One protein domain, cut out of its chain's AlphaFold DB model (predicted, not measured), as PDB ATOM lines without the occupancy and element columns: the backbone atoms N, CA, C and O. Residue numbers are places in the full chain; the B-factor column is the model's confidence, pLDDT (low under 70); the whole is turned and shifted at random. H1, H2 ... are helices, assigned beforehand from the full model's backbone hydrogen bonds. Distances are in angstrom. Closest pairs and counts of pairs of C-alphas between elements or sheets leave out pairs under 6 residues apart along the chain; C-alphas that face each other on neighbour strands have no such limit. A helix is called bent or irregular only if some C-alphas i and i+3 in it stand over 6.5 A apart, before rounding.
ATOM      1  N   THR A  58      73.580 103.334 111.771       92.19
ATOM      2  CA  THR A  58      73.503 103.871 110.401       92.19
ATOM      3  C   THR A  58      74.208 105.224 110.302       92.19
ATOM      4  O   THR A  58      75.184 105.364 109.569       92.19
ATOM      5  N   LEU A  59      73.788 106.181 111.135       92.44
ATOM      6  CA  LEU A  59      74.376 107.517 111.246       92.44
ATOM      7  C   LEU A  59      75.868 107.456 111.590       92.44
ATOM      8  O   LEU A  59      76.668 108.149 110.969       92.44
ATOM      9  N   HIS A  60      76.269 106.633 112.562       92.12
ATOM     10  CA  HIS A  60      77.680 106.532 112.941       92.12
ATOM     11  C   HIS A  60      78.549 105.842 111.876       92.12
ATOM     12  O   HIS A  60      79.737 106.151 111.795       92.12
ATOM     13  N   THR A  61      77.981 104.961 111.043       93.88
ATOM     14  CA  THR A  61      78.687 104.383 109.883       93.88
ATOM     15  C   THR A  61      78.924 105.463 108.824       93.88
ATOM     16  O   THR A  61      80.076 105.717 108.486       93.88
ATOM     17  N   ALA A  62      77.880 106.195 108.421       92.50
ATOM     18  CA  ALA A  62      77.991 107.300 107.461       92.50
ATOM     19  C   ALA A  62      78.920 108.431 107.955       92.50
ATOM     20  O   ALA A  62      79.757 108.936 107.216       92.50
ATOM     21  N   LEU A  63      78.872 108.784 109.244       93.31
ATOM     22  CA  LEU A  63      79.825 109.732 109.839       93.31
ATOM     23  C   LEU A  63      81.261 109.197 109.950       93.31
ATOM     24  O   LEU A  63      82.175 109.981 110.214       93.31
ATOM     25  N   SER A  64      81.480 107.889 109.837       94.38
ATOM     26  CA  SER A  64      82.831 107.326 109.745       94.38
ATOM     27  C   SER A  64      83.327 107.412 108.303       94.38
ATOM     28  O   SER A  64      84.434 107.886 108.085       94.38
ATOM     29  N   GLU A  65      82.474 107.081 107.334       94.31
ATOM     30  CA  GLU A  65      82.719 107.209 105.891       94.31
ATOM     31  C   GLU A  65      83.010 108.657 105.452       94.31
ATOM     32  O   GLU A  65      83.991 108.923 104.754       94.31
ATOM     33  N   LEU A  66      82.247 109.635 105.948       95.75
ATOM     34  CA  LEU A  66      82.532 111.056 105.717       95.75
ATOM     35  C   LEU A  66      83.874 111.497 106.339       95.75
ATOM     36  O   LEU A  66      84.547 112.372 105.804       95.75
ATOM     37  N   ARG A  67      84.316 110.879 107.445       96.25
ATOM     38  CA  ARG A  67      85.645 111.156 108.024       96.25
ATOM     39  C   ARG A  67      86.772 110.475 107.255       96.25
ATOM     40  O   ARG A  67      87.826 111.089 107.109       96.25
ATOM     41  N   THR A  68      86.584 109.248 106.771       96.69
ATOM     42  CA  THR A  68      87.609 108.553 105.978       96.69
ATOM     43  C   THR A  68      87.790 109.224 104.624       96.69
ATOM     44  O   THR A  68      88.922 109.513 104.262       96.69
ATOM     45  N   THR A  69      86.709 109.594 103.930       96.44
ATOM     46  CA  THR A  69      86.783 110.342 102.657       96.44
ATOM     47  C   THR A  69      87.449 111.715 102.815       96.44
ATOM     48  O   THR A  69      88.276 112.095 101.989       96.44
ATOM     49  N   LEU A  70      87.174 112.432 103.912       96.00
ATOM     50  CA  LEU A  70      87.873 113.668 104.284       96.00
ATOM     51  C   LEU A  70      89.376 113.420 104.516       96.00
ATOM     52  O   LEU A  70      90.211 114.133 103.958       96.00
ATOM     53  N   GLN A  71      89.739 112.396 105.294       96.12
ATOM     54  CA  GLN A  71      91.140 112.031 105.541       96.12
ATOM     55  C   GLN A  71      91.868 111.612 104.255       96.12
ATOM     56  O   GLN A  71      92.988 112.067 104.026       96.12
ATOM     57  N   GLU A  72      91.229 110.814 103.398       95.88
ATOM     58  CA  GLU A  72      91.738 110.431 102.080       95.88
ATOM     59  C   GLU A  72      91.997 111.661 101.208       95.88
ATOM     60  O   GLU A  72      93.103 111.819 100.689       95.88
ATOM     61  N   ALA A  73      91.029 112.574 101.096       95.19
ATOM     62  CA  ALA A  73      91.194 113.807 100.331       95.19
ATOM     63  C   ALA A  73      92.341 114.671 100.881       95.19
ATOM     64  O   ALA A  73      93.151 115.175 100.107       95.19
ATOM     65  N   GLN A  74      92.487 114.779 102.208       94.50
ATOM     66  CA  GLN A  74      93.658 115.431 102.801       94.50
ATOM     67  C   GLN A  74      94.972 114.692 102.491       94.50
ATOM     68  O   GLN A  74      96.004 115.344 102.369       94.50
ATOM     69  N   THR A  75      94.994 113.356 102.393       95.00
ATOM     70  CA  THR A  75      96.218 112.632 101.992       95.00
ATOM     71  C   THR A  75      96.577 112.854 100.527       95.00
ATOM     72  O   THR A  75      97.751 113.081 100.256       95.00
ATOM     73  N   LEU A  76      95.596 112.896  99.619       94.75
ATOM     74  CA  LEU A  76      95.812 113.243  98.209       94.75
ATOM     75  C   LEU A  76      96.358 114.674  98.082       94.75
ATOM     76  O   LEU A  76      97.438 114.879  97.544       94.75
ATOM     77  N   LEU A  77      95.720 115.658  98.726       93.31
ATOM     78  CA  LEU A  77      96.185 117.054  98.701       93.31
ATOM     79  C   LEU A  77      97.566 117.270  99.357       93.31
ATOM     80  O   LEU A  77      98.232 118.263  99.062       93.31
ATOM     81  N   ARG A  78      98.011 116.370 100.248       93.88
ATOM     82  CA  ARG A  78      99.391 116.354 100.776       93.88
ATOM     83  C   ARG A  78     100.383 115.731  99.788       93.88
ATOM     84  O   ARG A  78     101.520 116.191  99.738       93.88
ATOM     85  N   GLN A  79      99.974 114.707  99.033       93.88
ATOM     86  CA  GLN A  79     100.777 114.107  97.957       93.88
ATOM     87  C   GLN A  79     100.997 115.111  96.817       93.88
ATOM     88  O   GLN A  79     102.121 115.262  96.355       93.88
ATOM     89  N   ASP A  80      99.962 115.877  96.470       89.12
ATOM     90  CA  ASP A  80     100.005 116.946  95.463       89.12
ATOM     91  C   ASP A  80     100.664 118.252  95.977       89.12
ATOM     92  O   ASP A  80     100.693 119.259  95.276       89.12
ATOM     93  N   HIS A  81     101.181 118.264  97.215       89.25
ATOM     94  CA  HIS A  81     101.823 119.412  97.880       89.25
ATOM     95  C   HIS A  81     100.965 120.693  98.033       89.25
ATOM     96  O   HIS A  81     101.497 121.767  98.308       89.25
ATOM     97  N   ILE A  82      99.636 120.586  97.933       88.12
ATOM     98  CA  ILE A  82      98.680 121.704  98.073       88.12
ATOM     99  C   ILE A  82      98.330 121.983  99.549       88.12
ATOM    100  O   ILE A  82      98.016 123.115  99.920       88.12
ATOM    101  N   TYR A  83      98.360 120.954 100.402       87.44
ATOM    102  CA  TYR A  83      97.961 121.023 101.814       87.44
ATOM    103  C   TYR A  83      99.145 120.718 102.755       87.44
ATOM    104  O   TYR A  83      99.865 119.748 102.507       87.44
ATOM    105  N   PRO A  84      99.328 121.439 103.884       84.25
ATOM    106  CA  PRO A  84      98.435 122.439 104.484       84.25
ATOM    107  C   PRO A  84      98.530 123.827 103.840       84.25
ATOM    108  O   PRO A  84      99.612 124.278 103.474       84.25
ATOM    109  N   LEU A  85      97.397 124.536 103.774       82.81
ATOM    110  CA  LEU A  85      97.375 125.917 103.293       82.81
ATOM    111  C   LEU A  85      98.134 126.826 104.280       82.81
ATOM    112  O   LEU A  85      97.845 126.778 105.481       82.81
ATOM    113  N   PRO A  86      99.065 127.678 103.818       84.25
ATOM    114  CA  PRO A  86      99.726 128.641 104.687       84.25
ATOM    115  C   PRO A  86      98.740 129.701 105.196       84.25
ATOM    116  O   PRO A  86      97.950 130.261 104.436       84.25
ATOM    117  N   THR A  87      98.839 130.027 106.488       79.69
ATOM    118  CA  THR A  87      97.953 130.955 107.222       79.69
ATOM    119  C   THR A  87      97.926 132.387 106.663       79.69
ATOM    120  O   THR A  87      97.095 133.194 107.067       79.69
ATOM    121  N   SER A  88      98.842 132.726 105.752       79.75
ATOM    122  CA  SER A  88      98.957 134.031 105.094       79.75
ATOM    123  C   SER A  88      98.095 134.193 103.835       79.75
ATOM    124  O   SER A  88      98.025 135.303 103.307       79.75
ATOM    125  N   LEU A  89      97.458 133.132 103.325       77.44
ATOM    126  CA  LEU A  89      96.603 133.233 102.137       77.44
ATOM    127  C   LEU A  89      95.268 133.936 102.440       77.44
ATOM    128  O   LEU A  89      94.691 133.736 103.511       77.44
ATOM    129  N   PRO A  90      94.723 134.723 101.490       79.00
ATOM    130  CA  PRO A  90      93.382 135.275 101.619       79.00
ATOM    131  C   PRO A  90      92.350 134.142 101.693       79.00
ATOM    132  O   PRO A  90      92.406 133.188 100.916       79.00
ATOM    133  N   TYR A  91      91.392 134.253 102.617       80.44
ATOM    134  CA  TYR A  91      90.359 133.234 102.807       80.44
ATOM    135  C   TYR A  91      89.507 133.067 101.541       80.44
ATOM    136  O   TYR A  91      88.718 133.942 101.174       80.44
ATOM    137  N   LEU A  92      89.665 131.915 100.892       78.56
ATOM    138  CA  LEU A  92      88.944 131.546  99.685       78.56
ATOM    139  C   LEU A  92      87.503 131.149 100.048       78.56
ATOM    140  O   LEU A  92      87.270 130.080 100.617       78.56
ATOM    141  N   GLN A  93      86.541 132.025  99.747       78.19
ATOM    142  CA  GLN A  93      85.127 131.803 100.067       78.19
ATOM    143  C   GLN A  93      84.537 130.684  99.191       78.19
ATOM    144  O   GLN A  93      84.415 130.877  97.981       78.19
ATOM    145  N   PRO A  94      84.126 129.534  99.763       82.88
ATOM    146  CA  PRO A  94      83.534 128.459  98.980       82.88
ATOM    147  C   PRO A  94      82.133 128.846  98.471       82.88
ATOM    148  O   PRO A  94      81.421 129.610  99.132       82.88
ATOM    149  N   PRO A  95      81.690 128.312  97.316       83.94
ATOM    150  CA  PRO A  95      80.383 128.639  96.750       83.94
ATOM    151  C   PRO A  95      79.242 128.204  97.683       83.94
ATOM    152  O   PRO A  95      79.324 127.172  98.348       83.94
ATOM    153  N   ALA A  96      78.159 128.982  97.738       80.69
ATOM    154  CA  ALA A  96      77.093 128.794  98.725       80.69
ATOM    155  C   ALA A  96      76.228 127.538  98.473       80.69
ATOM    156  O   ALA A  96      75.300 127.559  97.652       80.69
ATOM    157  N   THR A  97      76.481 126.474  99.237       85.31
ATOM    158  CA  THR A  97      75.684 125.236  99.273       85.31
ATOM    159  C   THR A  97      74.528 125.320 100.272       85.31
ATOM    160  O   THR A  97      74.478 126.189 101.145       85.31
ATOM    161  N   SER A  98      73.554 124.418 100.137       89.62
ATOM    162  CA  SER A  98      72.499 124.198 101.131       89.62
ATOM    163  C   SER A  98      72.501 122.740 101.556       89.62
ATOM    164  O   SER A  98      72.147 121.869 100.766       89.62
ATOM    165  N   TRP A  99      72.895 122.480 102.798       92.38
ATOM    166  CA  TRP A  99      72.901 121.132 103.359       92.38
ATOM    167  C   TRP A  99      71.501 120.660 103.747       92.38
ATOM    168  O   TRP A  99      70.620 121.462 104.071       92.38
ATOM    169  N   ILE A 100      71.340 119.341 103.746       91.50
ATOM    170  CA  ILE A 100      70.182 118.615 104.270       91.50
ATOM    171  C   ILE A 100      69.761 119.110 105.671       91.50
ATOM    172  O   ILE A 100      70.573 119.306 106.588       91.50
ATOM    173  N   GLN A 101      68.459 119.322 105.853       92.06
ATOM    174  CA  GLN A 101      67.896 119.768 107.126       92.06
ATOM    175  C   GLN A 101      67.914 118.642 108.168       92.06
ATOM    176  O   GLN A 101      67.920 117.458 107.837       92.06
ATOM    177  N   ARG A 102      67.872 119.002 109.459       93.62
ATOM    178  CA  ARG A 102      67.861 118.034 110.572       93.62
ATOM    179  C   ARG A 102      66.772 116.970 110.411       93.62
ATOM    180  O   ARG A 102      67.011 115.807 110.723       93.62
ATOM    181  N   ASP A 103      65.597 117.378 109.945       91.62
ATOM    182  CA  ASP A 103      64.419 116.513 109.875       91.62
ATOM    183  C   ASP A 103      64.480 115.595 108.637       91.62
ATOM    184  O   ASP A 103      64.197 114.406 108.745       91.62
ATOM    185  N   GLU A 104      64.991 116.094 107.506       91.69
ATOM    186  CA  GLU A 104      65.346 115.288 106.323       91.69
ATOM    187  C   GLU A 104      66.431 114.242 106.660       91.69
ATOM    188  O   GLU A 104      66.312 113.069 106.306       91.69
ATOM    189  N   LEU A 105      67.467 114.637 107.410       92.06
ATOM    190  CA  LEU A 105      68.562 113.757 107.835       92.06
ATOM    191  C   LEU A 105      68.072 112.710 108.864       92.06
ATOM    192  O   LEU A 105      68.505 111.558 108.832       92.06
ATOM    193  N   ALA A 106      67.111 113.066 109.724       92.69
ATOM    194  CA  ALA A 106      66.439 112.130 110.630       92.69
ATOM    195  C   ALA A 106      65.612 111.070 109.879       92.69
ATOM    196  O   ALA A 106      65.649 109.897 110.257       92.69
ATOM    197  N   VAL A 107      64.923 111.459 108.797       92.62
ATOM    198  CA  VAL A 107      64.231 110.527 107.890       92.62
ATOM    199  C   VAL A 107      65.239 109.617 107.182       92.62
ATOM    200  O   VAL A 107      65.071 108.402 107.226       92.62
ATOM    201  N   ARG A 108      66.321 110.169 106.608       90.38
ATOM    202  CA  ARG A 108      67.352 109.403 105.875       90.38
ATOM    203  C   ARG A 108      67.934 108.250 106.696       90.38
ATOM    204  O   ARG A 108      68.048 107.135 106.199       90.38
ATOM    205  N   PHE A 109      68.298 108.512 107.951       92.12
ATOM    206  CA  PHE A 109      68.915 107.509 108.829       92.12
ATOM    207  C   PHE A 109      67.922 106.780 109.748       92.12
ATOM    208  O   PHE A 109      68.363 106.016 110.612       92.12
ATOM    209  N   SER A 110      66.613 107.015 109.589       89.88
ATOM    210  CA  SER A 110      65.533 106.458 110.420       89.88
ATOM    211  C   SER A 110      65.779 106.607 111.930       89.88
ATOM    212  O   SER A 110      65.506 105.696 112.713       89.88
ATOM    213  N   CYS A 111      66.332 107.745 112.364       88.25
ATOM    214  CA  CYS A 111      66.720 107.969 113.759       88.25
ATOM    215  C   CYS A 111      66.405 109.393 114.242       88.25
ATOM    216  O   CYS A 111      66.320 110.339 113.463       88.25
ATOM    217  N   ARG A 112      66.220 109.566 115.559       89.31
ATOM    218  CA  ARG A 112      65.892 110.871 116.155       89.31
ATOM    219  C   ARG A 112      67.161 111.652 116.486       89.31
ATOM    220  O   ARG A 112      67.826 111.381 117.483       89.31
ATOM    221  N   ILE A 113      67.450 112.677 115.695       91.06
ATOM    222  CA  ILE A 113      68.740 113.372 115.742       91.06
ATOM    223  C   ILE A 113      68.677 114.619 116.626       91.06
ATOM    224  O   ILE A 113      67.786 115.462 116.515       91.06
ATOM    225  N   ARG A 114      69.651 114.738 117.534       92.75
ATOM    226  CA  ARG A 114      69.830 115.916 118.394       92.75
ATOM    227  C   ARG A 114      70.489 117.044 117.600       92.75
ATOM    228  O   ARG A 114      71.338 116.787 116.755       92.75
ATOM    229  N   THR A 115      70.175 118.295 117.934       93.25
ATOM    230  CA  THR A 115      70.761 119.484 117.279       93.25
ATOM    231  C   THR A 115      72.289 119.472 117.292       93.25
ATOM    232  O   THR A 115      72.893 119.664 116.249       93.25
ATOM    233  N   LYS A 116      72.927 119.131 118.423       93.12
ATOM    234  CA  LYS A 116      74.395 118.981 118.502       93.12
ATOM    235  C   LYS A 116      74.953 117.976 117.484       93.12
ATOM    236  O   LYS A 116      75.993 118.229 116.892       93.12
ATOM    237  N   SER A 117      74.265 116.853 117.278       91.19
ATOM    238  CA  SER A 117      74.680 115.823 116.320       91.19
ATOM    239  C   SER A 117      74.512 116.297 114.877       91.19
ATOM    240  O   SER A 117      75.398 116.057 114.073       91.19
ATOM    241  N   HIS A 118      73.415 117.001 114.563       94.62
ATOM    242  CA  HIS A 118      73.194 117.607 113.242       94.62
ATOM    243  C   HIS A 118      74.225 118.697 112.931       94.62
ATOM    244  O   HIS A 118      74.849 118.637 111.878       94.62
ATOM    245  N   ASN A 119      74.485 119.613 113.870       94.81
ATOM    246  CA  ASN A 119      75.512 120.647 113.724       94.81
ATOM    247  C   ASN A 119      76.895 120.036 113.447       94.81
ATOM    248  O   ASN A 119      77.558 120.466 112.513       94.81
ATOM    249  N   ALA A 120      77.284 118.983 114.173       93.75
ATOM    250  CA  ALA A 120      78.551 118.286 113.941       93.75
ATOM    251  C   ALA A 120      78.633 117.596 112.561       93.75
ATOM    252  O   ALA A 120      79.727 117.447 112.022       93.75
ATOM    253  N   VAL A 121      77.501 117.183 111.966       94.50
ATOM    254  CA  VAL A 121      77.479 116.724 110.562       94.50
ATOM    255  C   VAL A 121      77.693 117.910 109.621       94.50
ATOM    256  O   VAL A 121      78.511 117.827 108.715       94.50
ATOM    257  N   VAL A 122      76.993 119.025 109.848       94.56
ATOM    258  CA  VAL A 122      77.097 120.241 109.024       94.56
ATOM    259  C   VAL A 122      78.507 120.844 109.069       94.56
ATOM    260  O   VAL A 122      79.014 121.273 108.039       94.56
ATOM    261  N   GLU A 123      79.165 120.841 110.229       94.62
ATOM    262  CA  GLU A 123      80.566 121.252 110.397       94.62
ATOM    263  C   GLU A 123      81.511 120.400 109.535       94.62
ATOM    264  O   GLU A 123      82.334 120.949 108.806       94.62
ATOM    265  N   LEU A 124      81.327 119.076 109.535       95.38
ATOM    266  CA  LEU A 124      82.105 118.146 108.711       95.38
ATOM    267  C   LEU A 124      81.838 118.366 107.208       95.38
ATOM    268  O   LEU A 124      82.780 118.484 106.424       95.38
ATOM    269  N   LEU A 125      80.571 118.502 106.798       95.25
ATOM    270  CA  LEU A 125      80.200 118.801 105.406       95.25
ATOM    271  C   LEU A 125      80.785 120.144 104.931       95.25
ATOM    272  O   LEU A 125      81.227 120.252 103.789       95.25
ATOM    273  N   ASN A 126      80.846 121.154 105.806       93.75
ATOM    274  CA  ASN A 126      81.509 122.429 105.520       93.75
ATOM    275  C   ASN A 126      83.026 122.262 105.324       93.75
ATOM    276  O   ASN A 126      83.577 122.864 104.402       93.75
ATOM    277  N   GLU A 127      83.700 121.446 106.144       93.06
ATOM    278  CA  GLU A 127      85.133 121.148 105.995       93.06
ATOM    279  C   GLU A 127      85.417 120.433 104.662       93.06
ATOM    280  O   GLU A 127      86.257 120.883 103.881       93.06
ATOM    281  N   MET A 128      84.651 119.383 104.342       94.25
ATOM    282  CA  MET A 128      84.738 118.674 103.058       94.25
ATOM    283  C   MET A 128      84.465 119.594 101.863       94.25
ATOM    284  O   MET A 128      85.152 119.512 100.849       94.25
ATOM    285  N   HIS A 129      83.487 120.495 101.968       94.44
ATOM    286  CA  HIS A 129      83.155 121.445 100.903       94.44
ATOM    287  C   HIS A 129      84.234 122.512 100.701       94.44
ATOM    288  O   HIS A 129      84.541 122.867  99.562       94.44
ATOM    289  N   HIS A 130      84.863 122.982 101.780       92.38
ATOM    290  CA  HIS A 130      86.020 123.864 101.685       92.38
ATOM    291  C   HIS A 130      87.202 123.153 101.007       92.38
ATOM    292  O   HIS A 130      87.763 123.692 100.055       92.38
ATOM    293  N   LEU A 131      87.513 121.912 101.405       91.50
ATOM    294  CA  LEU A 131      88.548 121.101 100.752       91.50
ATOM    295  C   LEU A 131      88.222 120.807  99.278       91.50
ATOM    296  O   LEU A 131      89.122 120.886  98.446       91.50
ATOM    297  N   ARG A 132      86.950 120.563  98.921       94.06
ATOM    298  CA  ARG A 132      86.502 120.418  97.521       94.06
ATOM    299  C   ARG A 132      86.785 121.686  96.719       94.06
ATOM    300  O   ARG A 132      87.254 121.600  95.587       94.06
ATOM    301  N   HIS A 133      86.508 122.856  97.293       92.44
ATOM    302  CA  HIS A 133      86.763 124.126  96.622       92.44
ATOM    303  C   HIS A 133      88.264 124.388  96.438       92.44
ATOM    304  O   HIS A 133      88.677 124.750  95.340       92.44
ATOM    305  N   VAL A 134      89.081 124.132  97.467       91.81
ATOM    306  CA  VAL A 134      90.548 124.225  97.380       91.81
ATOM    307  C   VAL A 134      91.095 123.264  96.321       91.81
ATOM    308  O   VAL A 134      91.854 123.695  95.459       91.81
ATOM    309  N   ALA A 135      90.664 121.998  96.324       92.94
ATOM    310  CA  ALA A 135      91.062 121.003  95.327       92.94
ATOM    311  C   ALA A 135      90.699 121.443  93.899       92.94
ATOM    312  O   ALA A 135      91.536 121.381  93.003       92.94
ATOM    313  N   SER A 136      89.482 121.962  93.701       92.88
ATOM    314  CA  SER A 136      89.007 122.465  92.406       92.88
ATOM    315  C   SER A 136      89.767 123.701  91.909       92.88
ATOM    316  O   SER A 136      89.927 123.846  90.702       92.88
ATOM    317  N   VAL A 137      90.227 124.589  92.796       91.69
ATOM    318  CA  VAL A 137      91.030 125.767  92.412       91.69
ATOM    319  C   VAL A 137      92.498 125.401  92.179       91.69
ATOM    320  O   VAL A 137      93.153 126.018  91.345       91.69
ATOM    321  N   ALA A 138      93.008 124.381  92.870       89.75
ATOM    322  CA  ALA A 138      94.375 123.891  92.715       89.75
ATOM    323  C   ALA A 138      94.562 122.868  91.571       89.75
ATOM    324  O   ALA A 138      95.697 122.504  91.279       89.75
ATOM    325  N   GLY A 139      93.483 122.404  90.928       90.88
ATOM    326  CA  GLY A 139      93.533 121.404  89.848       90.88
ATOM    327  C   GLY A 139      93.690 119.950  90.319       90.88
ATOM    328  O   GLY A 139      94.077 119.085  89.538       90.88
ATOM    329  N   ALA A 140      93.400 119.659  91.591       93.06
ATOM    330  CA  ALA A 140      93.469 118.314  92.165       93.06
ATOM    331  C   ALA A 140      92.164 117.533  91.916       93.06
ATOM    332  O   ALA A 140      91.379 117.266  92.836       93.06
ATOM    333  N   ASP A 141      91.927 117.169  90.653       92.56
ATOM    334  CA  ASP A 141      90.662 116.592  90.180       92.56
ATOM    335  C   ASP A 141      90.239 115.330  90.948       92.56
ATOM    336  O   ASP A 141      89.072 115.183  91.309       92.56
ATOM    337  N   GLN A 142      91.179 114.436  91.277       93.12
ATOM    338  CA  GLN A 142      90.873 113.185  91.987       93.12
ATOM    339  C   GLN A 142      90.295 113.429  93.391       93.12
ATOM    340  O   GLN A 142      89.351 112.754  93.807       93.12
ATOM    341  N   ALA A 143      90.839 114.407  94.122       94.00
ATOM    342  CA  ALA A 143      90.325 114.795  95.433       94.00
ATOM    343  C   ALA A 143      88.989 115.548  95.303       94.00
ATOM    344  O   ALA A 143      88.067 115.310  96.085       94.00
ATOM    345  N   ALA A 144      88.859 116.416  94.294       94.56
ATOM    346  CA  ALA A 144      87.638 117.175  94.038       94.56
ATOM    347  C   ALA A 144      86.442 116.269  93.680       94.56
ATOM    348  O   ALA A 144      85.357 116.472  94.226       94.56
ATOM    349  N   VAL A 145      86.641 115.255  92.826       95.44
ATOM    350  CA  VAL A 145      85.599 114.293  92.416       95.44
ATOM    351  C   VAL A 145      85.143 113.436  93.597       95.44
ATOM    352  O   VAL A 145      83.951 113.435  93.897       95.44
ATOM    353  N   LYS A 146      86.066 112.807  94.341       94.88
ATOM    354  CA  LYS A 146      85.727 112.014  95.541       94.88
ATOM    355  C   LYS A 146      84.906 112.813  96.558       94.88
ATOM    356  O   LYS A 146      83.912 112.323  97.093       94.88
ATOM    357  N   LEU A 147      85.310 114.059  96.828       94.94
ATOM    358  CA  LEU A 147      84.573 114.938  97.736       94.94
ATOM    359  C   LEU A 147      83.218 115.360  97.153       94.94
ATOM    360  O   LEU A 147      82.255 115.477  97.903       94.94
ATOM    361  N   ALA A 148      83.109 115.586  95.841       93.25
ATOM    362  CA  ALA A 148      81.835 115.903  95.202       93.25
ATOM    363  C   ALA A 148      80.841 114.735  95.292       93.25
ATOM    364  O   ALA A 148      79.697 114.960  95.676       93.25
ATOM    365  N   GLU A 149      81.275 113.505  95.013       93.62
ATOM    366  CA  GLU A 149      80.448 112.295  95.115       93.62
ATOM    367  C   GLU A 149      79.889 112.105  96.532       93.62
ATOM    368  O   GLU A 149      78.677 111.965  96.696       93.62
ATOM    369  N   ALA A 150      80.742 112.206  97.557       93.75
ATOM    370  CA  ALA A 150      80.323 112.106  98.955       93.75
ATOM    371  C   ALA A 150      79.391 113.258  99.390       93.75
ATOM    372  O   ALA A 150      78.448 113.044 100.151       93.75
ATOM    373  N   LEU A 151      79.616 114.486  98.906       93.19
ATOM    374  CA  LEU A 151      78.787 115.648  99.251       93.19
ATOM    375  C   LEU A 151      77.424 115.655  98.544       93.19
ATOM    376  O   LEU A 151      76.453 116.128  99.138       93.19
ATOM    377  N   ASN A 152      77.322 115.108  97.328       91.06
ATOM    378  CA  ASN A 152      76.067 115.023  96.568       91.06
ATOM    379  C   ASN A 152      74.966 114.265  97.334       91.06
ATOM    380  O   ASN A 152      73.784 114.534  97.137       91.06
ATOM    381  N   GLU A 153      75.336 113.349  98.235       89.50
ATOM    382  CA  GLU A 153      74.390 112.622  99.089       89.50
ATOM    383  C   GLU A 153      73.673 113.543 100.113       89.50
ATOM    384  O   GLU A 153      72.518 113.296 100.482       89.50
ATOM    385  N   TYR A 154      74.340 114.618 100.555       91.81
ATOM    386  CA  TYR A 154      73.895 115.530 101.625       91.81
ATOM    387  C   TYR A 154      73.572 116.949 101.135       91.81
ATOM    388  O   TYR A 154      73.070 117.771 101.912       91.81
TER     389      TYR A 154
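What this domain is: This is residues 58 to 154 of the 360 residues of an uncharacterized protein of Tremella mesenterica (UniProt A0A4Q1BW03). A small, elongated bundle of three helices: the long H3 and H1 run the same way, and the shorter H4 folds back beside both, so that the three make a triangle when seen end on. The short H2 sits crosswise to H3 at one end of the bundle, and residues 80 to 101, a long stretch with no named element, run back along its length from the end of H1 to H2, with residues 86 to 91 standing free. The printed part has 97 residues with four named helices, in the order H1, H2, H3, H4, and no named strand; its class is all helix. It is compact, with a radius of gyration of the C-alphas of 14.2 A, and spans 41 by 23 by 19 A.

Where its parts are: The longest helix is H3, residues 115 to 138, which measures 34.4 A from first to last C-alpha; C-alpha 115 is at (70.761, 119.484, 117.279). H1, residues 58 to 79, measures 31.7 A and begins with C-alpha 58 at (73.503, 103.871, 110.401). H4, residues 141 to 152, measures 16.0 A and ends with C-alpha 152 at (76.067, 115.023, 96.568). H2, residues 102 to 108, is the shortest, with 9.8 A. No helix is bent or irregular.

How they stand to each other: H1, H3 and H4 form a bundle, helices set side by side. H3 touches H4 with residues 125 to 136 alone, and their closest C-alphas, those of Arg 132 and Ala 144, are 4.9 A apart. These two helices form a helical hairpin, running opposite ways at a shallow tilt of 28 degrees. H3 also touches H1, with the closest C-alphas, those of Leu 70 and Met 128, 6.0 A apart; they run the same way at a shallow tilt of 26 degrees. H1 touches H4, with the closest C-alphas, those of Ala 73 and Ala 143, 5.1 A apart; they run opposite ways at a shallow tilt of 17 degrees. H2 is close to H3 but not clearly touching it: the closest C-alphas, those of Arg 102 and His 118, are 6.0 A apart, and the lines are about perpendicular at 84 degrees. H2 is apart from H1 and from H4. In H2, H3 and H4 every O i to N i+4 pair is within hydrogen-bond range; in H1 17 of 18 are.

The domain as a whole: The two C-alphas farthest apart, those of Ser 88 and Ser 110, are 43.7 A from each other. The printed part has no cut. The link from H1 to H2 is long, with 22 residues; that from H2 to H3 is short, and that from H3 to H4 is tight. The mean pLDDT of the printed part is 91.3, and no printed residue is under 70.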